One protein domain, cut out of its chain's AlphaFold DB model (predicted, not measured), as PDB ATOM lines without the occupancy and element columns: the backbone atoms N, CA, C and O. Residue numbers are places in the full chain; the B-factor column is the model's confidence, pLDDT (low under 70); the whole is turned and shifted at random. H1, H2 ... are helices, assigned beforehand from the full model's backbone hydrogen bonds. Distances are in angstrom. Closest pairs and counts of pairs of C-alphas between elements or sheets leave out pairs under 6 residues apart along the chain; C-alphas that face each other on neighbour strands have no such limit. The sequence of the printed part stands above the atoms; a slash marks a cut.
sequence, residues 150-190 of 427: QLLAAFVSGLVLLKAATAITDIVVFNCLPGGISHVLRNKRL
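AT A GLANCE: This is residues 150 to 190 of the 427 residues of the protein "Hypothetical protein" of Prymnesium polylepis (UniProt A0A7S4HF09). One long straight helix, H1, makes the length of the model, and a short helix, H2, turns off at its far end, so that the two meet as an L. Residues 150 to 169 of H1 stick out with nothing beside them. The printed part has 41 residues with two named helices, H1 then H2, and no named strand; the class is all helix. The whole is extended, with a radius of gyration of the C-alphas of 14.6 A and spans of 46 by 18 by 7 A.

IN THESE COORDINATES: H1, residues 150 to 175, begins at C-alpha 150 (22.957, -57.975, 10.334) and measures 36.9 A from first to last C-alpha. H2, residues 181 to 189, measures 12.3 A and ends at C-alpha 189 (14.950, -22.925, -0.781).

HOW THE PARTS SIT: H1 touches H2 with residues 173 to 175 alone. The closest C-alphas, of Phe 174 and Ser 182, are 4.5 A apart. The helices run opposite ways at a steep tilt of 63 degrees. In H1 and H2 every O i to N i+4 pair is within hydrogen-bond range.

THE WHOLE: The two C-alphas farthest apart, of Gln 150 and Gly 179, are 45.9 A apart. The link from H1 to H2 is tight. The printed part has no cut, and no printed residue is under 70 in pLDDT.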
ATOM      1  N   GLN A 150      21.763 -58.630  10.875       94.38
ATOM      2  CA  GLN A 150      22.957 -57.975  10.334       94.38
ATOM      3  C   GLN A 150      22.707 -57.408   8.936       94.38
ATOM      4  O   GLN A 150      23.150 -56.298   8.650       94.38
ATOM      5  N   LEU A 151      21.953 -58.116   8.086       96.06
ATOM      6  CA  LEU A 151      21.564 -57.592   6.776       96.06
ATOM      7  C   LEU A 151      20.706 -56.327   6.913       96.06
ATOM      8  O   LEU A 151      20.978 -55.326   6.252       96.06
ATOM      9  N   LEU A 152      19.701 -56.347   7.793       97.19
ATOM     10  CA  LEU A 152      18.853 -55.182   8.036       97.19
ATOM     11  C   LEU A 152      19.664 -54.010   8.605       97.19
ATOM     12  O   LEU A 152      19.509 -52.882   8.143       97.19
ATOM     13  N   ALA A 153      20.564 -54.270   9.557       96.88
ATOM     14  CA  ALA A 153      21.456 -53.249  10.100       96.88
ATOM     15  C   ALA A 153      22.356 -52.635   9.015       96.88
ATOM     16  O   ALA A 153      22.528 -51.415   8.977       96.88
ATOM     17  N   ALA A 154      22.878 -53.450   8.093       97.00
ATOM     18  CA  ALA A 154      23.653 -52.973   6.951       97.00
ATOM     19  C   ALA A 154      22.804 -52.118   5.996       97.00
ATOM     20  O   ALA A 154      23.258 -51.066   5.551       97.00
ATOM     21  N   PHE A 155      21.554 -52.509   5.732       97.50
ATOM     22  CA  PHE A 155      20.636 -51.737   4.891       97.50
ATOM     23  C   PHE A 155      20.282 -50.379   5.509       97.50
ATOM     24  O   PHE A 155      20.365 -49.350   4.841       97.50
ATOM     25  N   VAL A 156      19.958 -50.356   6.805       97.06
ATOM     26  CA  VAL A 156      19.709 -49.113   7.550       97.06
ATOM     27  C   VAL A 156      20.950 -48.221   7.526       97.06
ATOM     28  O   VAL A 156      20.838 -47.033   7.238       97.06
ATOM     29  N   SER A 157      22.136 -48.792   7.746       96.00
ATOM     30  CA  SER A 157      23.400 -48.048   7.663       96.00
ATOM     31  C   SER A 157      23.625 -47.464   6.262       96.00
ATOM     32  O   SER A 157      24.035 -46.313   6.136       96.00
ATOM     33  N   GLY A 158      23.284 -48.212   5.208       96.69
ATOM     34  CA  GLY A 158      23.326 -47.735   3.825       96.69
ATOM     35  C   GLY A 158      22.364 -46.573   3.560       96.69
ATOM     36  O   GLY A 158      22.759 -45.575   2.959       96.69
ATOM     37  N   LEU A 159      21.127 -46.645   4.061       95.75
ATOM     38  CA  LEU A 159      20.152 -45.552   3.948       95.75
ATOM     39  C   LEU A 159      20.597 -44.290   4.700       95.75
ATOM     40  O   LEU A 159      20.421 -43.176   4.203       95.75
ATOM     41  N   VAL A 160      21.198 -44.455   5.880       96.50
ATOM     42  CA  VAL A 160      21.766 -43.336   6.645       96.50
ATOM     43  C   VAL A 160      22.927 -42.697   5.881       96.50
ATOM     44  O   VAL A 160      22.993 -41.471   5.795       96.50
ATOM     45  N   LEU A 161      23.797 -43.495   5.255       95.69
ATOM     46  CA  LEU A 161      24.891 -42.975   4.431       95.69
ATOM     47  C   LEU A 161      24.372 -42.223   3.193       95.69
ATOM     48  O   LEU A 161      24.917 -41.183   2.830       95.69
ATOM     49  N   LEU A 162      23.273 -42.685   2.590       95.44
ATOM     50  CA  LEU A 162      22.625 -41.984   1.481       95.44
ATOM     51  C   LEU A 162      22.067 -40.618   1.918       95.44
ATOM     52  O   LEU A 162      22.209 -39.626   1.204       95.44
ATOM     53  N   LYS A 163      21.499 -40.527   3.127       94.62
ATOM     54  CA  LYS A 163      21.096 -39.241   3.724       94.62
ATOM     55  C   LYS A 163      22.295 -38.333   4.003       94.62
ATOM     56  O   LYS A 163      22.213 -37.131   3.749       94.62
ATOM     57  N   ALA A 164      23.418 -38.886   4.461       94.75
ATOM     58  CA  ALA A 164      24.647 -38.117   4.637       94.75
ATOM     59  C   ALA A 164      25.139 -37.526   3.305       94.75
ATOM     60  O   ALA A 164      25.501 -36.354   3.266       94.75
ATOM     61  N   ALA A 165      25.056 -38.280   2.203       95.38
ATOM     62  CA  ALA A 165      25.379 -37.766   0.874       95.38
ATOM     63  C   ALA A 165      24.497 -36.564   0.495       95.38
ATOM     64  O   ALA A 165      25.036 -35.540   0.087       95.38
ATOM     65  N   THR A 166      23.177 -36.635   0.722       94.75
ATOM     66  CA  THR A 166      22.279 -35.489   0.466       94.75
ATOM     67  C   THR A 166      22.610 -34.261   1.321       94.75
ATOM     68  O   THR A 166      22.530 -33.130   0.853       94.75
ATOM     69  N   ALA A 167      23.042 -34.464   2.570       94.56
ATOM     70  CA  ALA A 167      23.465 -33.367   3.433       94.56
ATOM     71  C   ALA A 167      24.778 -32.730   2.946       94.56
ATOM     72  O   ALA A 167      24.920 -31.511   2.970       94.56
ATOM     73  N   ILE A 168      25.726 -33.540   2.464       95.00
ATOM     74  CA  ILE A 168      26.977 -33.045   1.876       95.00
ATOM     75  C   ILE A 168      26.685 -32.269   0.591       95.00
ATOM     76  O   ILE A 168      27.213 -31.172   0.422       95.00
ATOM     77  N   THR A 169      25.828 -32.789  -0.293       95.12
ATOM     78  CA  THR A 169      25.440 -32.065  -1.511       95.12
ATOM     79  C   THR A 169      24.756 -30.749  -1.175       95.12
ATOM     80  O   THR A 169      25.089 -29.740  -1.783       95.12
ATOM     81  N   ASP A 170      23.888 -30.720  -0.161       93.94
ATOM     82  CA  ASP A 170      23.287 -29.478   0.328       93.94
ATOM     83  C   ASP A 170      24.369 -28.490   0.792       93.94
ATOM     84  O   ASP A 170      24.379 -27.333   0.376       93.94
ATOM     85  N   ILE A 171      25.336 -28.933   1.600       94.75
ATOM     86  CA  ILE A 171      26.431 -28.068   2.065       94.75
ATOM     87  C   ILE A 171      27.221 -27.494   0.883       94.75
ATOM     88  O   ILE A 171      27.508 -26.296   0.878       94.75
ATOM     89  N   VAL A 172      27.549 -28.316  -0.116       94.31
ATOM     90  CA  VAL A 172      28.312 -27.887  -1.296       94.31
ATOM     91  C   VAL A 172      27.507 -26.902  -2.142       94.31
ATOM     92  O   VAL A 172      28.015 -25.837  -2.490       94.31
ATOM     93  N   VAL A 173      26.243 -27.213  -2.435       94.69
ATOM     94  CA  VAL A 173      25.372 -26.366  -3.260       94.69
ATOM     95  C   VAL A 173      25.121 -25.015  -2.583       94.69
ATOM     96  O   VAL A 173      25.244 -23.972  -3.224       94.69
ATOM     97  N   PHE A 174      24.827 -24.999  -1.281       92.50
ATOM     98  CA  PHE A 174      24.449 -23.764  -0.586       92.50
ATOM     99  C   PHE A 174      25.626 -22.952  -0.036       92.50
ATOM    100  O   PHE A 174      25.417 -21.785   0.291       92.50
ATOM    101  N   ASN A 175      26.843 -23.509   0.058       92.62
ATOM    102  CA  ASN A 175      27.995 -22.782   0.615       92.62
ATOM    103  C   ASN A 175      29.231 -22.720  -0.296       92.62
ATOM    104  O   ASN A 175      30.044 -21.818  -0.118       92.62
ATOM    105  N   CYS A 176      29.407 -23.644  -1.247       91.06
ATOM    106  CA  CYS A 176      30.663 -23.771  -2.002       91.06
ATOM    107  C   CYS A 176      30.565 -23.375  -3.483       91.06
ATOM    108  O   CYS A 176      31.603 -23.275  -4.136       91.06
ATOM    109  N   LEU A 177      29.366 -23.135  -4.030       92.44
ATOM    110  CA  LEU A 177      29.226 -22.682  -5.418       92.44
ATOM    111  C   LEU A 177      29.662 -21.207  -5.569       92.44
ATOM    112  O   LEU A 177      29.105 -20.338  -4.884       92.44
ATOM    113  N   PRO A 178      30.633 -20.909  -6.458       90.75
ATOM    114  CA  PRO A 178      31.092 -19.547  -6.716       90.75
ATOM    115  C   PRO A 178      30.058 -18.737  -7.517       90.75
ATOM    116  O   PRO A 178      29.144 -19.288  -8.128       90.75
ATOM    117  N   GLY A 179      30.208 -17.409  -7.527       88.06
ATOM    118  CA  GLY A 179      29.388 -16.516  -8.360       88.06
ATOM    119  C   GLY A 179      28.016 -16.147  -7.784       88.06
ATOM    120  O   GLY A 179      27.120 -15.792  -8.538       88.06
ATOM    121  N   GLY A 180      27.812 -16.260  -6.465       86.44
ATOM    122  CA  GLY A 180      26.549 -15.878  -5.810       86.44
ATOM    123  C   GLY A 180      25.368 -16.826  -6.072       86.44
ATOM    124  O   GLY A 180      24.310 -16.666  -5.470       86.44
ATOM    125  N   ILE A 181      25.562 -17.856  -6.903       90.25
ATOM    126  CA  ILE A 181      24.563 -18.884  -7.230       90.25
ATOM    127  C   ILE A 181      24.082 -19.599  -5.960       90.25
ATOM    128  O   ILE A 181      22.886 -19.816  -5.779       90.25
ATOM    129  N   SER A 182      25.002 -19.892  -5.038       90.69
ATOM    130  CA  SER A 182      24.700 -20.494  -3.733       90.69
ATOM    131  C   SER A 182      23.683 -19.681  -2.923       90.69
ATOM    132  O   SER A 182      22.772 -20.251  -2.323       90.69
ATOM    133  N   HIS A 183      23.785 -18.350  -2.956       87.56
ATOM    134  CA  HIS A 183      22.868 -17.446  -2.262       87.56
ATOM    135  C   HIS A 183      21.483 -17.424  -2.915       87.56
ATOM    136  O   HIS A 183      20.474 -17.451  -2.214       87.56
ATOM    137  N   VAL A 184      21.417 -17.428  -4.250       89.06
ATOM    138  CA  VAL A 184      20.144 -17.486  -4.988       89.06
ATOM    139  C   VAL A 184      19.417 -18.799  -4.703       89.06
ATOM    140  O   VAL A 184      18.246 -18.780  -4.324       89.06
ATOM    141  N   LEU A 185      20.117 -19.933  -4.797       91.00
ATOM    142  CA  LEU A 185      19.543 -21.251  -4.507       91.00
ATOM    143  C   LEU A 185      19.096 -21.366  -3.048       91.00
ATOM    144  O   LEU A 185      18.039 -21.927  -2.759       91.00
ATOM    145  N   ARG A 186      19.873 -20.809  -2.113       89.69
ATOM    146  CA  ARG A 186      19.510 -20.783  -0.696       89.69
ATOM    147  C   ARG A 186      18.274 -19.924  -0.444       89.69
ATOM    148  O   ARG A 186      17.399 -20.363   0.294       89.69
ATOM    149  N   ASN A 187      18.188 -18.746  -1.058       89.00
ATOM    150  CA  ASN A 187      17.024 -17.871  -0.945       89.00
ATOM    151  C   ASN A 187      15.774 -18.531  -1.512       89.00
ATOM    152  O   ASN A 187      14.740 -18.499  -0.859       89.00
ATOM    153  N   LYS A 188      15.888 -19.201  -2.663       87.56
ATOM    154  CA  LYS A 188      14.785 -19.969  -3.246       87.56
ATOM    155  C   LYS A 188      14.351 -21.141  -2.370       87.56
ATOM    156  O   LYS A 188      13.163 -21.380  -2.209       87.56
ATOM    157  N   ARG A 189      15.289 -21.846  -1.727       88.00
ATOM    158  CA  ARG A 189      14.950 -22.925  -0.781       88.00
ATOM    159  C   ARG A 189      14.319 -22.413   0.519       88.00
ATOM    160  O   ARG A 189      13.519 -23.125   1.120       88.00
ATOM    161  N   LEU A 190      14.729 -21.237   0.990       86.38
ATOM    162  CA  LEU A 190      14.251 -20.625   2.234       86.38
ATOM    163  C   LEU A 190      13.095 -19.642   2.018       86.38
ATOM    164  O   LEU A 190      12.720 -18.947   2.962       86.38
TER     165      LEU A 190